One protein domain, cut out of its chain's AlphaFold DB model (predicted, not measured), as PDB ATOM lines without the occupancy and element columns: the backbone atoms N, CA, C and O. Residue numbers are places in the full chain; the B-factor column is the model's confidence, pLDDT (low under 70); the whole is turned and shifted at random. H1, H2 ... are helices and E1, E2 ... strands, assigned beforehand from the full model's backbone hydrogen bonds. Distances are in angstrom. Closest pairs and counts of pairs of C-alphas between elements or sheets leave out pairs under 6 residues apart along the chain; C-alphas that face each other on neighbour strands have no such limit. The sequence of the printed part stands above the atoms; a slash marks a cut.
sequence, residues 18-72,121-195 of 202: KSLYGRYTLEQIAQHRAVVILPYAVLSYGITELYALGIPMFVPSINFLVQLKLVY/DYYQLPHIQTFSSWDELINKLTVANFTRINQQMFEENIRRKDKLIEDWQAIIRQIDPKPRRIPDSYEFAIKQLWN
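Overview. This is residues 18 to 72 and 121 to 195 of the 202 residues of the protein "Hypothetical protein" of Adineta ricciae (UniProt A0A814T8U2). A small sheet of two strands, E1 and E2, sits among the short helices H3, H4, H5 and H6 in a loose head, and the long helix H7 runs away from this head like an arm. Beyond the far end of H7 the backbone folds back to H8, which touches no helix, while H1 and H2 lie out at the edge of the head, away from the sheet. The printed part has 130 residues, with eight named helices and two named strands in the order H1 H2 H3 E1 H4 H5 E2 H6 H7 H8; the sheet is parallel, and the class is mostly helix. The whole is loose, with a radius of gyration of the C-alphas of 18.7 A, and elongated, spanning 57 by 32 by 31 A.

Arrangement. H1, residues 18 to 21, and H2, residues 26 to 30, are only just apart, their closest C-alphas being 8.3 A apart. H2 is close to but not clearly touching H3, residues 45 to 52; their closest C-alphas, Leu 26 and Leu 50, are 7.7 A apart. Residues 35 to 36 pair, parallel, with residues 57 to 58 of E1, residues 57 to 60. E1 and E2, residues 129 to 131, are parallel neighbours at 31 degrees, with N 59 and O 129 within hydrogen-bond range at 2.9 A. The closest C-alphas of E2 and H4, residues 62 to 68, are Phe 131 and Phe 64, 7.7 A apart. H3 and H5, residues 121 to 124, only just touch, with 3 pairs of C-alphas within 8 A, the closest Ile 47 and Tyr 122 at 7.2 A. The closest C-alphas of E2 and H6, residues 134 to 143, are Phe 131 and Leu 137, 5.5 A apart. H7, residues 146 to 175, touches H3 with residues 153 to 157 alone, the closest C-alphas being Asn 157 and Ala 52 at 6.5 A; they are about perpendicular at 73 degrees, only just beyond steep. H8, residues 186 to 194, is apart from H7. Each O i to N i+4 pair is within hydrogen-bond range in H2, H3, H4, H6, H7 and H8; H1 and H5 are too short for one, and their single O i to N i+3 pair is within range in H5 but not in H1.

Along the chain. H1 begins with C-alpha 18 at (13.980, -36.023, -64.151). From first to last C-alpha, H3 measures 10.5 A, E1 10.3 A, H6 14.6 A, H7 43.3 A and H8 11.8 A. H7 runs from C-alpha 146 at (21.566, -17.366, -74.909) to C-alpha 175 at (-6.833, -29.970, -105.018).

Size, cuts and confidence. The C-alphas of Asp 135 and Lys 178, 57.5 A apart, are the two farthest apart. Residues 73 to 120 are not printed, and C-alphas 72 and 121 are 15.3 A apart across the cut. The link from H2 to H3 is long, and residues 159 to 164 and 173 to 178 stand free. The mean pLDDT of the printed part is 92.5, with residues 179 to 180 under 70.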
ATOM      1  N   LYS A  18      14.545 -35.028 -65.073       92.12
ATOM      2  CA  LYS A  18      13.980 -36.023 -64.151       92.12
ATOM      3  C   LYS A  18      14.492 -35.855 -62.716       92.12
ATOM      4  O   LYS A  18      13.724 -36.067 -61.786       92.12
ATOM      5  N   SER A  19      15.759 -35.489 -62.519       94.69
ATOM      6  CA  SER A  19      16.313 -35.265 -61.177       94.69
ATOM      7  C   SER A  19      15.828 -33.962 -60.542       94.69
ATOM      8  O   SER A  19      15.780 -33.891 -59.319       94.69
ATOM      9  N   LEU A  20      15.524 -32.936 -61.341       94.06
ATOM     10  CA  LEU A  20      15.050 -31.644 -60.838       94.06
ATOM     11  C   LEU A  20      13.555 -31.661 -60.513       94.06
ATOM     12  O   LEU A  20      13.146 -31.106 -59.499       94.06
ATOM     13  N   TYR A  21      12.753 -32.296 -61.370       94.94
ATOM     14  CA  TYR A  21      11.293 -32.161 -61.332       94.94
ATOM     15  C   TYR A  21      10.548 -33.500 -61.267       94.94
ATOM     16  O   TYR A  21       9.375 -33.544 -60.910       94.94
ATOM     17  N   GLY A  22      11.200 -34.621 -61.594       93.44
ATOM     18  CA  GLY A  22      10.514 -35.896 -61.802       93.44
ATOM     19  C   GLY A  22       9.630 -35.828 -63.048       93.44
ATOM     20  O   GLY A  22      10.108 -36.087 -64.154       93.44
ATOM     21  N   ARG A  23       8.357 -35.462 -62.865       91.06
ATOM     22  CA  ARG A  23       7.466 -35.031 -63.954       91.06
ATOM     23  C   ARG A  23       7.593 -33.519 -64.097       91.06
ATOM     24  O   ARG A  23       7.510 -32.813 -63.100       91.06
ATOM     25  N   TYR A  24       7.793 -33.042 -65.316       91.75
ATOM     26  CA  TYR A  24       8.031 -31.628 -65.579       91.75
ATOM     27  C   TYR A  24       6.915 -31.015 -66.423       91.75
ATOM     28  O   TYR A  24       6.224 -31.725 -67.155       91.75
ATOM     29  N   THR A  25       6.775 -29.695 -66.335       94.31
ATOM     30  CA  THR A  25       6.009 -28.886 -67.291       94.31
ATOM     31  C   THR A  25       6.958 -28.097 -68.190       94.31
ATOM     32  O   THR A  25       8.117 -27.866 -67.834       94.31
ATOM     33  N   LEU A  26       6.486 -27.669 -69.359       93.31
ATOM     34  CA  LEU A  26       7.299 -26.889 -70.291       93.31
ATOM     35  C   LEU A  26       7.725 -25.535 -69.699       93.31
ATOM     36  O   LEU A  26       8.846 -25.086 -69.936       93.31
ATOM     37  N   GLU A  27       6.890 -24.930 -68.852       94.81
ATOM     38  CA  GLU A  27       7.195 -23.682 -68.146       94.81
ATOM     39  C   GLU A  27       8.389 -23.842 -67.202       94.81
ATOM     40  O   GLU A  27       9.220 -22.942 -67.107       94.81
ATOM     41  N   GLN A  28       8.515 -24.992 -66.529       95.50
ATOM     42  CA  GLN A  28       9.671 -25.274 -65.672       95.50
ATOM     43  C   GLN A  28      10.960 -25.378 -66.488       95.50
ATOM     44  O   GLN A  28      12.004 -24.905 -66.044       95.50
ATOM     45  N   ILE A  29      10.902 -25.968 -67.684       94.62
ATOM     46  CA  ILE A  29      12.079 -26.061 -68.559       94.62
ATOM     47  C   ILE A  29      12.446 -24.687 -69.120       94.62
ATOM     48  O   ILE A  29      13.625 -24.345 -69.160       94.62
ATOM     49  N   ALA A  30      11.450 -23.863 -69.459       93.44
ATOM     50  CA  ALA A  30      11.649 -22.504 -69.962       93.44
ATOM     51  C   ALA A  30      12.331 -21.554 -68.954       93.44
ATOM     52  O   ALA A  30      12.845 -20.510 -69.349       93.44
ATOM     53  N   GLN A  31      12.387 -21.910 -67.665       92.94
ATOM     54  CA  GLN A  31      13.148 -21.164 -66.652       92.94
ATOM     55  C   GLN A  31      14.670 -21.385 -66.748       92.94
ATOM     56  O   GLN A  31      15.437 -20.649 -66.123       92.94
ATOM     57  N   HIS A  32      15.130 -22.381 -67.512       93.06
ATOM     58  CA  HIS A  32      16.553 -22.655 -67.706       93.06
ATOM     59  C   HIS A  32      17.111 -21.893 -68.903       93.06
ATOM     60  O   HIS A  32      16.473 -21.750 -69.940       93.06
ATOM     61  N   ARG A  33      18.362 -21.440 -68.779       92.25
ATOM     62  CA  ARG A  33      19.036 -20.643 -69.822       92.25
ATOM     63  C   ARG A  33      19.298 -21.425 -71.109       92.25
ATOM     64  O   ARG A  33      19.402 -20.822 -72.171       92.25
ATOM     65  N   ALA A  34      19.489 -22.733 -70.984       95.75
ATOM     66  CA  ALA A  34      19.772 -23.639 -72.080       95.75
ATOM     67  C   ALA A  34      19.543 -25.084 -71.639       95.75
ATOM     68  O   ALA A  34      19.544 -25.387 -70.441       95.75
ATOM     69  N   VAL A  35      19.444 -25.979 -72.614       96.75
ATOM     70  CA  VAL A  35      19.434 -27.427 -72.397       96.75
ATOM     71  C   VAL A  35      20.521 -28.103 -73.229       96.75
ATOM     72  O   VAL A  35      20.829 -27.691 -74.349       96.75
ATOM     73  N   VAL A  36      21.091 -29.170 -72.675       97.44
ATOM     74  CA  VAL A  36      21.946 -30.102 -73.413       97.44
ATOM     75  C   VAL A  36      21.121 -31.341 -73.701       97.44
ATOM     76  O   VAL A  36      20.610 -31.975 -72.777       97.44
ATOM     77  N   ILE A  37      20.976 -31.667 -74.977       96.38
ATOM     78  CA  ILE A  37      20.139 -32.767 -75.436       96.38
ATOM     79  C   ILE A  37      21.048 -33.878 -75.941       96.38
ATOM     80  O   ILE A  37      21.865 -33.688 -76.836       96.38
ATOM     81  N   LEU A  38      20.882 -35.050 -75.338       95.88
ATOM     82  CA  LEU A  38      21.511 -36.299 -75.737       95.88
ATOM     83  C   LEU A  38      20.412 -37.171 -76.360       95.88
ATOM     84  O   LEU A  38      19.700 -37.854 -75.621       95.88
ATOM     85  N   PRO A  39      20.183 -37.063 -77.681       94.81
ATOM     86  CA  PRO A  39      19.041 -37.696 -78.323       94.81
ATOM     87  C   PRO A  39      19.218 -39.216 -78.366       94.81
ATOM     88  O   PRO A  39      20.310 -39.717 -78.632       94.81
ATOM     89  N   TYR A  40      18.122 -39.932 -78.118       91.00
ATOM     90  CA  TYR A  40      18.062 -41.388 -78.253       91.00
ATOM     91  C   TYR A  40      17.431 -41.839 -79.580       91.00
ATOM     92  O   TYR A  40      17.660 -42.969 -80.009       91.00
ATOM     93  N   ALA A  41      16.673 -40.942 -80.221       91.50
ATOM     94  CA  ALA A  41      15.943 -41.164 -81.464       91.50
ATOM     95  C   ALA A  41      16.260 -40.093 -82.518       91.50
ATOM     96  O   ALA A  41      16.791 -39.024 -82.192       91.50
ATOM     97  N   VAL A  42      15.918 -40.366 -83.778       91.56
ATOM     98  CA  VAL A  42      16.032 -39.400 -84.894       91.56
ATOM     99  C   VAL A  42      14.918 -38.344 -84.908       91.56
ATOM    100  O   VAL A  42      15.129 -37.240 -85.406       91.56
ATOM    101  N   LEU A  43      13.766 -38.662 -84.311       88.69
ATOM    102  CA  LEU A  43      12.596 -37.792 -84.166       88.69
ATOM    103  C   LEU A  43      12.297 -37.593 -82.679       88.69
ATOM    104  O   LEU A  43      12.344 -38.545 -81.896       88.69
ATOM    105  N   SER A  44      11.950 -36.372 -82.270       88.56
ATOM    106  CA  SER A  44      11.494 -36.138 -80.894       88.56
ATOM    107  C   SER A  44      10.507 -34.982 -80.798       88.56
ATOM    108  O   SER A  44      10.849 -33.820 -81.031       88.56
ATOM    109  N   TYR A  45       9.292 -35.297 -80.337       90.75
ATOM    110  CA  TYR A  45       8.290 -34.284 -80.002       90.75
ATOM    111  C   TYR A  45       8.818 -33.299 -78.959       90.75
ATOM    112  O   TYR A  45       8.702 -32.095 -79.153       90.75
ATOM    113  N   GLY A  46       9.505 -33.794 -77.924       92.12
ATOM    114  CA  GLY A  46      10.090 -32.942 -76.890       92.12
ATOM    115  C   GLY A  46      11.104 -31.943 -77.450       92.12
ATOM    116  O   GLY A  46      11.060 -30.771 -77.101       92.12
ATOM    117  N   ILE A  47      11.981 -32.354 -78.374       94.12
ATOM    118  CA  ILE A  47      12.921 -31.419 -79.026       94.12
ATOM    119  C   ILE A  47      12.156 -30.337 -79.795       94.12
ATOM    120  O   ILE A  47      12.502 -29.160 -79.706       94.12
ATOM    121  N   THR A  48      11.098 -30.720 -80.509       93.69
ATOM    122  CA  THR A  48      10.256 -29.779 -81.260       93.69
ATOM    123  C   THR A  48       9.535 -28.790 -80.336       93.69
ATOM    124  O   THR A  48       9.489 -27.598 -80.637       93.69
ATOM    125  N   GLU A  49       9.026 -29.243 -79.190       94.88
ATOM    126  CA  GLU A  49       8.395 -28.387 -78.177       94.88
ATOM    127  C   GLU A  49       9.398 -27.396 -77.572       94.88
ATOM    128  O   GLU A  49       9.127 -26.195 -77.512       94.88
ATOM    129  N   LEU A  50      10.590 -27.864 -77.186       96.00
ATOM    130  CA  LEU A  50      11.650 -26.994 -76.665       96.00
ATOM    131  C   LEU A  50      12.117 -25.979 -77.721       96.00
ATOM    132  O   LEU A  50      12.380 -24.820 -77.387       96.00
ATOM    133  N   TYR A  51      12.163 -26.385 -78.995       96.75
ATOM    134  CA  TYR A  51      12.440 -25.491 -80.119       96.75
ATOM    135  C   TYR A  51      11.376 -24.405 -80.268       96.75
ATOM    136  O   TYR A  51      11.708 -23.231 -80.436       96.75
ATOM    137  N   ALA A  52      10.098 -24.780 -80.183       95.62
ATOM    138  CA  ALA A  52       8.972 -23.855 -80.284       95.62
ATOM    139  C   ALA A  52       8.985 -22.797 -79.166       95.62
ATOM    140  O   ALA A  52       8.614 -21.648 -79.398       95.62
ATOM    141  N   LEU A  53       9.480 -23.163 -77.979       96.31
ATOM    142  CA  LEU A  53       9.690 -22.256 -76.842       96.31
ATOM    143  C   LEU A  53      10.954 -21.387 -76.967       96.31
ATOM    144  O   LEU A  53      11.249 -20.599 -76.068       96.31
ATOM    145  N   GLY A  54      11.729 -21.546 -78.043       97.00
ATOM    146  CA  GLY A  54      12.976 -20.818 -78.264       97.00
ATOM    147  C   GLY A  54      14.069 -21.154 -77.247       97.00
ATOM    148  O   GLY A  54      14.987 -20.358 -77.053       97.00
ATOM    149  N   ILE A  55      13.987 -22.284 -76.543       97.31
ATOM    150  CA  ILE A  55      14.966 -22.619 -75.503       97.31
ATOM    151  C   ILE A  55      16.303 -22.939 -76.186       97.31
ATOM    152  O   ILE A  55      16.339 -23.848 -77.014       97.31
ATOM    153  N   PRO A  56      17.414 -22.251 -75.857       97.75
ATOM    154  CA  PRO A  56      18.710 -22.546 -76.458       97.75
ATOM    155  C   PRO A  56      19.122 -24.006 -76.241       97.75
ATOM    156  O   PRO A  56      19.175 -24.492 -75.109       97.75
ATOM    157  N   MET A  57      19.432 -24.699 -77.334       97.81
ATOM    158  CA  MET A  57      19.724 -26.132 -77.336       97.81
ATOM    159  C   MET A  57      21.140 -26.425 -77.814       97.81
ATOM    160  O   MET A  57      21.608 -25.850 -78.799       97.81
ATOM    161  N   PHE A  58      21.779 -27.378 -77.137       98.38
ATOM    162  CA  PHE A  58      23.077 -27.930 -77.502       98.38
ATOM    163  C   PHE A  58      22.946 -29.434 -77.727       98.38
ATOM    164  O   PHE A  58      22.523 -30.153 -76.822       98.38
ATOM    165  N   VAL A  59      23.340 -29.911 -78.905       98.00
ATOM    166  CA  VAL A  59      23.324 -31.336 -79.281       98.00
ATOM    167  C   VAL A  59      24.713 -31.789 -79.726       98.00
ATOM    168  O   VAL A  59      25.466 -30.985 -80.277       98.00
ATOM    169  N   PRO A  60      25.104 -33.055 -79.522       98.38
ATOM    170  CA  PRO A  60      26.337 -33.561 -80.107       98.38
ATOM    171  C   PRO A  60      26.325 -33.413 -81.639       98.38
ATOM    172  O   PRO A  60      25.279 -33.542 -82.275       98.38
ATOM    173  N   SER A  61      27.477 -33.160 -82.257       98.12
ATOM    174  CA  SER A  61      27.642 -33.295 -83.710       98.12
ATOM    175  C   SER A  61      27.419 -34.750 -84.129       98.12
ATOM    176  O   SER A  61      27.568 -35.645 -83.301       98.12
ATOM    177  N   ILE A  62      27.086 -35.006 -85.400       97.06
ATOM    178  CA  ILE A  62      26.796 -36.368 -85.896       97.06
ATOM    179  C   ILE A  62      27.920 -37.338 -85.517       97.06
ATOM    180  O   ILE A  62      27.673 -38.367 -84.895       97.06
ATOM    181  N   ASN A  63      29.171 -36.964 -85.794       96.44
ATOM    182  CA  ASN A  63      30.334 -37.796 -85.490       96.44
ATOM    183  C   ASN A  63      30.451 -38.093 -83.992       96.44
ATOM    184  O   ASN A  63      30.707 -39.233 -83.605       96.44
ATOM    185  N   PHE A  64      30.242 -37.085 -83.139       97.69
ATOM    186  CA  PHE A  64      30.331 -37.286 -81.696       97.69
ATOM    187  C   PHE A  64      29.153 -38.111 -81.168       97.69
ATOM    188  O   PHE A  64      29.332 -38.991 -80.332       97.69
ATOM    189  N   LEU A  65      27.957 -37.910 -81.716       96.06
ATOM    190  CA  LEU A  65      26.765 -38.675 -81.370       96.06
ATOM    191  C   LEU A  65      26.914 -40.167 -81.705       96.06
ATOM    192  O   LEU A  65      26.557 -41.021 -80.889       96.06
ATOM    193  N   VAL A  66      27.496 -40.480 -82.868       93.94
ATOM    194  CA  VAL A  66      27.823 -41.854 -83.280       93.94
ATOM    195  C   VAL A  66      28.856 -42.475 -82.340       93.94
ATOM    196  O   VAL A  66      28.669 -43.609 -81.898       93.94
ATOM    197  N   GLN A  67      29.903 -41.732 -81.966       95.00
ATOM    198  CA  GLN A  67      30.900 -42.195 -80.989       95.00
ATOM    199  C   GLN A  67      30.275 -42.506 -79.623       95.00
ATOM    200  O   GLN A  67      30.639 -43.500 -78.993       95.00
ATOM    201  N   LEU A  68      29.316 -41.687 -79.181       94.94
ATOM    202  CA  LEU A  68      28.598 -41.884 -77.919       94.94
ATOM    203  C   LEU A  68      27.596 -43.051 -77.964       94.94
ATOM    204  O   LEU A  68      27.160 -43.500 -76.906       94.94
ATOM    205  N   LYS A  69      27.239 -43.555 -79.157       92.19
ATOM    206  CA  LYS A  69      26.282 -44.660 -79.367       92.19
ATOM    207  C   LYS A  69      24.923 -44.431 -78.688       92.19
ATOM    208  O   LYS A  69      24.328 -45.361 -78.152       92.19
ATOM    209  N   LEU A  70      24.441 -43.187 -78.700       90.31
ATOM    210  CA  LEU A  70      23.209 -42.805 -77.999       90.31
ATOM    211  C   LEU A  70      21.943 -42.983 -78.838       90.31
ATOM    212  O   LEU A  70      20.896 -43.280 -78.274       90.31
ATOM    213  N   VAL A  71      22.030 -42.839 -80.165       89.12
ATOM    214  CA  VAL A  71      20.861 -42.930 -81.054       89.12
ATOM    215  C   VAL A  71      20.630 -44.376 -81.475       89.12
ATOM    216  O   VAL A  71      21.141 -44.824 -82.509       89.12
ATOM    217  N   TYR A  72      19.903 -45.110 -80.638       84.94
ATOM    218  CA  TYR A  72      19.501 -46.490 -80.909       84.94
ATOM    219  C   TYR A  72      18.149 -46.578 -81.632       84.94
ATOM    220  O   TYR A  72      17.955 -47.514 -82.397       84.94
ATOM    221  N   ASP A 121      15.684 -34.218 -86.668       91.50
ATOM    222  CA  ASP A 121      15.085 -32.896 -86.402       91.50
ATOM    223  C   ASP A 121      16.110 -31.892 -85.867       91.50
ATOM    224  O   ASP A 121      16.196 -30.752 -86.318       91.50
ATOM    225  N   TYR A 122      16.939 -32.331 -84.923       94.44
ATOM    226  CA  TYR A 122      17.916 -31.487 -84.240       94.44
ATOM    227  C   TYR A 122      19.117 -31.066 -85.102       94.44
ATOM    228  O   TYR A 122      19.911 -30.239 -84.654       94.44
ATOM    229  N   TYR A 123      19.249 -31.589 -86.322       96.44
ATOM    230  CA  TYR A 123      20.205 -31.096 -87.320       96.44
ATOM    231  C   TYR A 123      19.542 -30.313 -88.455       96.44
ATOM    232  O   TYR A 123      20.220 -29.546 -89.136       96.44
ATOM    233  N   GLN A 124      18.231 -30.470 -88.640       94.88
ATOM    234  CA  GLN A 124      17.453 -29.730 -89.635       94.88
ATOM    235  C   GLN A 124      16.899 -28.407 -89.081       94.88
ATOM    236  O   GLN A 124      16.669 -27.462 -89.835       94.88
ATOM    237  N   LEU A 125      16.695 -28.316 -87.765       94.69
ATOM    238  CA  LEU A 125      16.186 -27.125 -87.090       94.69
ATOM    239  C   LEU A 125      17.286 -26.053 -86.912       94.69
ATOM    240  O   LEU A 125      18.282 -26.305 -86.227       94.69
ATOM    241  N   PRO A 126      17.118 -24.834 -87.467       96.62
ATOM    242  CA  PRO A 126      18.146 -23.791 -87.395       96.62
ATOM    243  C   PRO A 126      18.436 -23.313 -85.969       96.62
ATOM    244  O   PRO A 126      17.575 -23.363 -85.101       96.62
ATOM    245  N   HIS A 127      19.626 -22.760 -85.734       97.88
ATOM    246  CA  HIS A 127      20.060 -22.167 -84.453       97.88
ATOM    247  C   HIS A 127      20.296 -23.140 -83.285       97.88
ATOM    248  O   HIS A 127      20.856 -22.718 -82.268       97.88
ATOM    249  N   ILE A 128      19.990 -24.431 -83.432       97.88
ATOM    250  CA  ILE A 128      20.498 -25.457 -82.515       97.88
ATOM    251  C   ILE A 128      22.027 -25.506 -82.627       97.88
ATOM    252  O   ILE A 128      22.594 -25.512 -83.720       97.88
ATOM    253  N   GLN A 129      22.710 -25.512 -81.485       98.31
ATOM    254  CA  GLN A 129      24.168 -25.515 -81.432       98.31
ATOM    255  C   GLN A 129      24.689 -26.951 -81.371       98.31
ATOM    256  O   GLN A 129      24.265 -27.730 -80.522       98.31
ATOM    257  N   THR A 130      25.652 -27.300 -82.223       98.31
ATOM    258  CA  THR A 130      26.320 -28.607 -82.155       98.31
ATOM    259  C   THR A 130      27.614 -28.547 -81.340       98.31
ATOM    260  O   THR A 130      28.228 -27.483 -81.253       98.31
ATOM    261  N   PHE A 131      28.053 -29.659 -80.749       98.50
ATOM    262  CA  PHE A 131      29.377 -29.794 -80.118       98.50
ATOM    263  C   PHE A 131      29.994 -31.166 -80.412       98.50
ATOM    264  O   PHE A 131      29.294 -32.172 -80.440       98.50
ATOM    265  N   SER A 132      31.305 -31.227 -80.617       98.31
ATOM    266  CA  SER A 132      32.036 -32.447 -80.991       98.31
ATOM    267  C   SER A 132      32.857 -33.044 -79.848       98.31
ATOM    268  O   SER A 132      33.483 -34.087 -80.018       98.31
ATOM    269  N   SER A 133      32.868 -32.395 -78.682       97.81
ATOM    270  CA  SER A 133      33.456 -32.918 -77.450       97.81
ATOM    271  C   SER A 133      32.822 -32.264 -76.221       97.81
ATOM    272  O   SER A 133      32.176 -31.216 -76.313       97.81
ATOM    273  N   TRP A 134      33.027 -32.860 -75.045       95.69
ATOM    274  CA  TRP A 134      32.581 -32.267 -73.782       95.69
ATOM    275  C   TRP A 134      33.269 -30.925 -73.494       95.69
ATOM    276  O   TRP A 134      32.617 -30.002 -73.017       95.69
ATOM    277  N   ASP A 135      34.548 -30.775 -73.843       95.56
ATOM    278  CA  ASP A 135      35.265 -29.505 -73.678       95.56
ATOM    279  C   ASP A 135      34.716 -28.418 -74.609       95.56
ATOM    280  O   ASP A 135      34.532 -27.273 -74.187       95.56
ATOM    281  N   GLU A 136      34.379 -28.774 -75.855       97.19
ATOM    282  CA  GLU A 136      33.734 -27.847 -76.787       97.19
ATOM    283  C   GLU A 136      32.358 -27.414 -76.271       97.19
ATOM    284  O   GLU A 136      32.029 -26.229 -76.344       97.19
ATOM    285  N   LEU A 137      31.575 -28.336 -75.698       97.12
ATOM    286  CA  LEU A 137      30.306 -28.004 -75.050       97.12
ATOM    287  C   LEU A 137      30.506 -26.959 -73.946       97.12
ATOM    288  O   LEU A 137      29.813 -25.942 -73.941       97.12
ATOM    289  N   ILE A 138      31.455 -27.176 -73.030       95.44
ATOM    290  CA  ILE A 138      31.726 -26.226 -71.942       95.44
ATOM    291  C   ILE A 138      32.165 -24.866 -72.495       95.44
ATOM    292  O   ILE A 138      31.676 -23.830 -72.034       95.44
ATOM    293  N   ASN A 139      33.037 -24.851 -73.504       95.25
ATOM    294  CA  ASN A 139      33.459 -23.613 -74.154       95.25
ATOM    295  C   ASN A 139      32.264 -22.871 -74.771       95.25
ATOM    296  O   ASN A 139      32.055 -21.691 -74.488       95.25
ATOM    297  N   LYS A 140      31.423 -23.574 -75.538       96.12
ATOM    298  CA  LYS A 140      30.219 -23.004 -76.154       96.12
ATOM    299  C   LYS A 140      29.248 -22.457 -75.119       96.12
ATOM    300  O   LYS A 140      28.776 -21.339 -75.287       96.12
ATOM    301  N   LEU A 141      28.989 -23.187 -74.037       95.44
ATOM    302  CA  LEU A 141      28.135 -22.708 -72.947       95.44
ATOM    303  C   LEU A 141      28.701 -21.445 -72.284       95.44
ATOM    304  O   LEU A 141      27.934 -20.569 -71.895       95.44
ATOM    305  N   THR A 142      30.027 -21.338 -72.173       94.38
ATOM    306  CA  THR A 142      30.706 -20.186 -71.557       94.38
ATOM    307  C   THR A 142      30.548 -18.915 -72.388       94.38
ATOM    308  O   THR A 142      30.316 -17.845 -71.828       94.38
ATOM    309  N   VAL A 143      30.662 -19.023 -73.714       95.25
ATOM    310  CA  VAL A 143      30.671 -17.859 -74.619       95.25
ATOM    311  C   VAL A 143      29.322 -17.582 -75.291       95.25
ATOM    312  O   VAL A 143      29.168 -16.558 -75.956       95.25
ATOM    313  N   ALA A 144      28.341 -18.478 -75.154       95.75
ATOM    314  CA  ALA A 144      27.053 -18.355 -75.824       95.75
ATOM    315  C   ALA A 144      26.245 -17.143 -75.338       95.75
ATOM    316  O   ALA A 144      26.000 -16.945 -74.148       95.75
ATOM    317  N   ASN A 145      25.714 -16.386 -76.298       97.19
ATOM    318  CA  ASN A 145      24.671 -15.404 -76.040       97.19
ATOM    319  C   ASN A 145      23.294 -16.085 -76.119       97.19
ATOM    320  O   ASN A 145      22.663 -16.126 -77.175       97.19
ATOM    321  N   PHE A 146      22.836 -16.633 -74.990       97.06
ATOM    322  CA  PHE A 146      21.566 -17.366 -74.909       97.06
ATOM    323  C   PHE A 146      20.351 -16.525 -75.315       97.06
ATOM    324  O   PHE A 146      19.465 -17.035 -75.991       97.06
ATOM    325  N   THR A 147      20.330 -15.233 -74.971       97.38
ATOM    326  CA  THR A 147      19.256 -14.312 -75.375       97.38
ATOM    327  C   THR A 147      19.197 -14.172 -76.890       97.38
ATOM    328  O   THR A 147      18.118 -14.224 -77.474       97.38
ATOM    329  N   ARG A 148      20.357 -14.053 -77.548       98.19
ATOM    330  CA  ARG A 148      20.413 -13.969 -79.009       98.19
ATOM    331  C   ARG A 148      19.964 -15.267 -79.676       98.19
ATOM    332  O   ARG A 148      19.197 -15.195 -80.629       98.19
ATOM    333  N   ILE A 149      20.411 -16.422 -79.178       98.31
ATOM    334  CA  ILE A 149      19.996 -17.734 -79.707       98.31
ATOM    335  C   ILE A 149      18.475 -17.894 -79.579       98.31
ATOM    336  O   ILE A 149      17.815 -18.222 -80.560       98.31
ATOM    337  N   ASN A 150      17.915 -17.587 -78.404       98.06
ATOM    338  CA  ASN A 150      16.473 -17.629 -78.156       98.06
ATOM    339  C   ASN A 150      15.687 -16.746 -79.137       98.06
ATOM    340  O   ASN A 150      14.738 -17.214 -79.763       98.06
ATOM    341  N   GLN A 151      16.122 -15.496 -79.327       98.12
ATOM    342  CA  GLN A 151      15.487 -14.578 -80.270       98.12
ATOM    343  C   GLN A 151      15.498 -15.137 -81.701       98.12
ATOM    344  O   GLN A 151      14.465 -15.135 -82.366       98.12
ATOM    345  N   GLN A 152      16.641 -15.649 -82.161       98.44
ATOM    346  CA  GLN A 152      16.767 -16.219 -83.505       98.44
ATOM    347  C   GLN A 152      15.858 -17.436 -83.704       98.44
ATOM    348  O   GLN A 152      15.239 -17.582 -84.753       98.44
ATOM    349  N   MET A 153      15.723 -18.289 -82.686       98.06
ATOM    350  CA  MET A 153      14.802 -19.425 -82.736       98.06
ATOM    351  C   MET A 153      13.339 -18.980 -82.842       98.06
ATOM    352  O   MET A 153      12.580 -19.569 -83.608       98.06
ATOM    353  N   PHE A 154      12.929 -17.928 -82.124       97.81
ATOM    354  CA  PHE A 154      11.574 -17.382 -82.258       97.81
ATOM    355  C   PHE A 154      11.319 -16.759 -83.631       97.81
ATOM    356  O   PHE A 154      10.268 -17.009 -84.223       97.81
ATOM    357  N   GLU A 155      12.274 -15.986 -84.150       98.31
ATOM    358  CA  GLU A 155      12.209 -15.424 -85.505       98.31
ATOM    359  C   GLU A 155      12.047 -16.544 -86.550       98.31
ATOM    360  O   GLU A 155      11.171 -16.473 -87.417       98.31
ATOM    361  N   GLU A 156      12.814 -17.628 -86.415       98.12
ATOM    362  CA  GLU A 156      12.716 -18.793 -87.294       98.12
ATOM    363  C   GLU A 156      11.387 -19.546 -87.132       98.12
ATOM    364  O   GLU A 156      10.795 -19.964 -88.126       98.12
ATOM    365  N   ASN A 157      10.859 -19.685 -85.912       96.94
ATOM    366  CA  ASN A 157       9.543 -20.290 -85.683       96.94
ATOM    367  C   ASN A 157       8.423 -19.520 -86.391       96.94
ATOM    368  O   ASN A 157       7.551 -20.140 -87.005       96.94
ATOM    369  N   ILE A 158       8.461 -18.184 -86.350       96.69
ATOM    370  CA  ILE A 158       7.506 -17.335 -87.075       96.69
ATOM    371  C   ILE A 158       7.632 -17.589 -88.580       96.69
ATOM    372  O   ILE A 158       6.642 -17.936 -89.226       96.69
ATOM    373  N   ARG A 159       8.857 -17.530 -89.121       97.50
ATOM    374  CA  ARG A 159       9.121 -17.759 -90.550       97.50
ATOM    375  C   ARG A 159       8.645 -19.135 -91.020       97.50
ATOM    376  O   ARG A 159       8.018 -19.251 -92.073       97.50
ATOM    377  N   ARG A 160       8.933 -20.186 -90.247       95.00
ATOM    378  CA  ARG A 160       8.526 -21.567 -90.552       95.00
ATOM    379  C   ARG A 160       7.011 -21.718 -90.543       95.00
ATOM    380  O   ARG A 160       6.482 -22.375 -91.434       95.00
ATOM    381  N   LYS A 161       6.321 -21.107 -89.575       93.31
ATOM    382  CA  LYS A 161       4.854 -21.114 -89.507       93.31
ATOM    383  C   LYS A 161       4.243 -20.451 -90.741       93.31
ATOM    384  O   LYS A 161       3.349 -21.028 -91.355       93.31
ATOM    385  N   ASP A 162       4.738 -19.277 -91.115       94.00
ATOM    386  CA  ASP A 162       4.196 -18.523 -92.247       94.00
ATOM    387  C   ASP A 162       4.421 -19.273 -93.566       94.00
ATOM    388  O   ASP A 162       3.480 -19.457 -94.340       94.00
ATOM    389  N   LYS A 163       5.627 -19.827 -93.763       95.56
ATOM    390  CA  LYS A 163       5.925 -20.696 -94.909       95.56
ATOM    391  C   LYS A 163       5.032 -21.939 -94.945       95.56
ATOM    392  O   LYS A 163       4.520 -22.293 -96.001       95.56
ATOM    393  N   LEU A 164       4.833 -22.600 -93.805       93.00
ATOM    394  CA  LEU A 164       3.981 -23.785 -93.718       93.00
ATOM    395  C   LEU A 164       2.545 -23.461 -94.152       93.00
ATOM    396  O   LEU A 164       1.947 -24.222 -94.912       93.00
ATOM    397  N   ILE A 165       1.999 -22.327 -93.704       88.94
ATOM    398  CA  ILE A 165       0.664 -21.867 -94.104       88.94
ATOM    399  C   ILE A 165       0.609 -21.609 -95.615       88.94
ATOM    400  O   ILE A 165      -0.344 -22.041 -96.266       88.94
ATOM    401  N   GLU A 166       1.614 -20.936 -96.179       91.50
ATOM    402  CA  GLU A 166       1.703 -20.668 -97.618       91.50
ATOM    403  C   GLU A 166       1.742 -21.963 -98.445       91.50
ATOM    404  O   GLU A 166       0.944 -22.126 -99.376       91.50
ATOM    405  N   ASP A 167       2.617 -22.901 -98.070       93.00
ATOM    406  CA  ASP A 167       2.787 -24.187 -98.747       93.00
ATOM    407  C   ASP A 167       1.475 -24.996 -98.711       93.00
ATOM    408  O   ASP A 167       1.006 -25.488 -99.743       93.00
ATOM    409  N   TRP A 168       0.813 -25.069 -97.549       88.88
ATOM    410  CA  TRP A 168      -0.483 -25.745 -97.421       88.88
ATOM    411  C   TRP A 168      -1.580 -25.084 -98.248       88.88
ATOM    412  O   TRP A 168      -2.359 -25.777 -98.905       88.88
ATOM    413  N   GLN A 169      -1.649 -23.753 -98.261       85.94
ATOM    414  CA  GLN A 169      -2.601 -23.042 -99.109       85.94
ATOM    415  C   GLN A 169      -2.359 -23.325-100.596       85.94
ATOM    416  O   GLN A 169      -3.322 -23.480-101.348       85.94
ATOM    417  N   ALA A 170      -1.098 -23.403-101.027       89.06
ATOM    418  CA  ALA A 170      -0.756 -23.736-102.403       89.06
ATOM    419  C   ALA A 170      -1.228 -25.149-102.777       89.06
ATOM    420  O   ALA A 170      -1.877 -25.305-103.811       89.06
ATOM    421  N   ILE A 171      -0.985 -26.142-101.915       89.62
ATOM    422  CA  ILE A 171      -1.456 -27.523-102.110       89.62
ATOM    423  C   ILE A 171      -2.987 -27.574-102.168       89.62
ATOM    424  O   ILE A 171      -3.558 -28.162-103.086       89.62
ATOM    425  N   ILE A 172      -3.675 -26.917-101.230       84.75
ATOM    426  CA  ILE A 172      -5.144 -26.919-101.181       84.75
ATOM    427  C   ILE A 172      -5.738 -26.316-102.458       84.75
ATOM    428  O   ILE A 172      -6.668 -26.899-103.012       84.75
ATOM    429  N   ARG A 173      -5.175 -25.210-102.969       85.00
ATOM    430  CA  ARG A 173      -5.620 -24.586-104.228       85.00
ATOM    431  C   ARG A 173      -5.471 -25.505-105.447       85.00
ATOM    432  O   ARG A 173      -6.235 -25.354-106.394       85.00
ATOM    433  N   GLN A 174      -4.510 -26.432-105.435       88.25
ATOM    434  CA  GLN A 174      -4.345 -27.423-106.507       88.25
ATOM    435  C   GLN A 174      -5.405 -28.531-106.443       88.25
ATOM    436  O   GLN A 174      -5.801 -29.056-107.480       88.25
ATOM    437  N   ILE A 175      -5.860 -28.889-105.239       86.75
ATOM    438  CA  ILE A 175      -6.833 -29.970-105.018       86.75
ATOM    439  C   ILE A 175      -8.270 -29.472-105.212       86.75
ATOM    440  O   ILE A 175      -9.115 -30.189-105.744       86.75
ATOM    441  N   ASP A 176      -8.562 -28.256-104.755       82.00
ATOM    442  CA  ASP A 176      -9.897 -27.673-104.774       82.00
ATOM    443  C   ASP A 176      -9.801 -26.170-105.075       82.00
ATOM    444  O   ASP A 176      -9.328 -25.402-104.233       82.00
ATOM    445  N   PRO A 177     -10.238 -25.720-106.265       73.50
ATOM    446  CA  PRO A 177     -10.132 -24.320-106.656       73.50
ATOM    447  C   PRO A 177     -11.117 -23.424-105.892       73.50
ATOM    448  O   PRO A 177     -11.028 -22.197-105.987       73.50
ATOM    449  N   LYS A 178     -12.070 -23.998-105.140       77.38
ATOM    450  CA  LYS A 178     -12.958 -23.208-104.287       77.38
ATOM    451  C   LYS A 178     -12.171 -22.674-103.084       77.38
ATOM    452  O   LYS A 178     -11.435 -23.431-102.452       77.38
ATOM    453  N   PRO A 179     -12.356 -21.399-102.698       67.25
ATOM    454  CA  PRO A 179     -11.699 -20.862-101.518       67.25
ATOM    455  C   PRO A 179     -12.176 -21.613-100.269       67.25
ATOM    456  O   PRO A 179     -13.302 -21.422 -99.807       67.25
ATOM    457  N   ARG A 180     -11.321 -22.472 -99.704       68.88
ATOM    458  CA  ARG A 180     -11.544 -23.037 -98.370       68.88
ATOM    459  C   ARG A 180     -11.126 -22.008 -97.333       68.88
ATOM    460  O   ARG A 180      -9.998 -21.520 -97.354       68.88
ATOM    461  N   ARG A 181     -12.026 -21.697 -96.399       71.69
ATOM    462  CA  ARG A 181     -11.675 -20.886 -95.234       71.69
ATOM    463  C   ARG A 181     -10.803 -21.733 -94.313       71.69
ATOM    464  O   ARG A 181     -11.306 -22.648 -93.666       71.69
ATOM    465  N   ILE A 182      -9.509 -21.426 -94.261       73.69
ATOM    466  CA  ILE A 182      -8.632 -21.965 -93.224       73.69
ATOM    467  C   ILE A 182      -9.064 -21.339 -91.893       73.69
ATOM    468  O   ILE A 182      -9.221 -20.117 -91.830       73.69
ATOM    469  N   PRO A 183      -9.302 -22.151 -90.853       79.81
ATOM    470  CA  PRO A 183      -9.539 -21.657 -89.508       79.81
ATOM    471  C   PRO A 183      -8.489 -20.653 -89.038       79.81
ATOM    472  O   PRO A 183      -7.292 -20.891 -89.167       79.81
ATOM    473  N   ASP A 184      -8.953 -19.549 -88.466       81.75
ATOM    474  CA  ASP A 184      -8.121 -18.516 -87.842       81.75
ATOM    475  C   ASP A 184      -7.727 -18.873 -86.399       81.75
ATOM    476  O   ASP A 184      -6.762 -18.323 -85.870       81.75
ATOM    477  N   SER A 185      -8.424 -19.828 -85.777       83.56
ATOM    478  CA  SER A 185      -8.065 -20.386 -84.475       83.56
ATOM    479  C   SER A 185      -8.290 -21.892 -84.392       83.56
ATOM    480  O   SER A 185      -9.050 -22.484 -85.168       83.56
ATOM    481  N   TYR A 186      -7.642 -22.512 -83.404       82.31
ATOM    482  CA  TYR A 186      -7.870 -23.911 -83.056       82.31
ATOM    483  C   TYR A 186      -9.341 -24.150 -82.702       82.31
ATOM    484  O   TYR A 186      -9.963 -25.063 -83.236       82.31
ATOM    485  N   GLU A 187      -9.942 -23.291 -81.880       87.06
ATOM    486  CA  GLU A 187     -11.343 -23.398 -81.462       87.06
ATOM    487  C   GLU A 187     -12.293 -23.312 -82.658       87.06
ATOM    488  O   GLU A 187     -13.245 -24.091 -82.751       87.06
ATOM    489  N   PHE A 188     -12.024 -22.404 -83.603       85.50
ATOM    490  CA  PHE A 188     -12.800 -22.321 -84.834       85.50
ATOM    491  C   PHE A 188     -12.631 -23.594 -85.671       85.50
ATOM    492  O   PHE A 188     -13.628 -24.128 -86.159       85.50
ATOM    493  N   ALA A 189     -11.409 -24.124 -85.790       86.31
ATOM    494  CA  ALA A 189     -11.146 -25.375 -86.502       86.31
ATOM    495  C   ALA A 189     -11.921 -26.549 -85.893       86.31
ATOM    496  O   ALA A 189     -12.625 -27.260 -86.611       86.31
ATOM    497  N   ILE A 190     -11.849 -26.711 -84.567       88.19
ATOM    498  CA  ILE A 190     -12.550 -27.777 -83.849       88.19
ATOM    499  C   ILE A 190     -14.063 -27.653 -84.041       88.19
ATOM    500  O   ILE A 190     -14.738 -28.647 -84.322       88.19
ATOM    501  N   LYS A 191     -14.593 -26.429 -83.957       86.81
ATOM    502  CA  LYS A 191     -16.017 -26.168 -84.165       86.81
ATOM    503  C   LYS A 191     -16.472 -26.519 -85.577       86.81
ATOM    504  O   LYS A 191     -17.545 -27.091 -85.728       86.81
ATOM    505  N   GLN A 192     -15.679 -26.211 -86.600       83.94
ATOM    506  CA  GLN A 192     -16.018 -26.549 -87.986       83.94
ATOM    507  C   GLN A 192     -15.959 -28.058 -88.256       83.94
ATOM    508  O   GLN A 192     -16.813 -28.582 -88.964       83.94
ATOM    509  N   LEU A 193     -14.967 -28.756 -87.696       84.56
ATOM    510  CA  LEU A 193     -14.733 -30.175 -87.981       84.56
ATOM    511  C   LEU A 193     -15.630 -31.115 -87.167       84.56
ATOM    512  O   LEU A 193     -16.109 -32.113 -87.698       84.56
ATOM    513  N   TRP A 194     -15.866 -30.800 -85.892       86.81
ATOM    514  CA  TRP A 194     -16.545 -31.697 -84.948       86.81
ATOM    515  C   TRP A 194     -17.801 -31.093 -84.310       86.81
ATOM    516  O   TRP A 194     -18.406 -31.728 -83.451       86.81
ATOM    517  N   ASN A 195     -18.201 -29.873 -84.696       86.81
ATOM    518  CA  ASN A 195     -19.344 -29.156 -84.114       86.81
ATOM    519  C   ASN A 195     -19.293 -29.071 -82.572       86.81
ATOM    520  O   ASN A 195     -20.314 -29.124 -81.889       86.81
TER     521      ASN A 195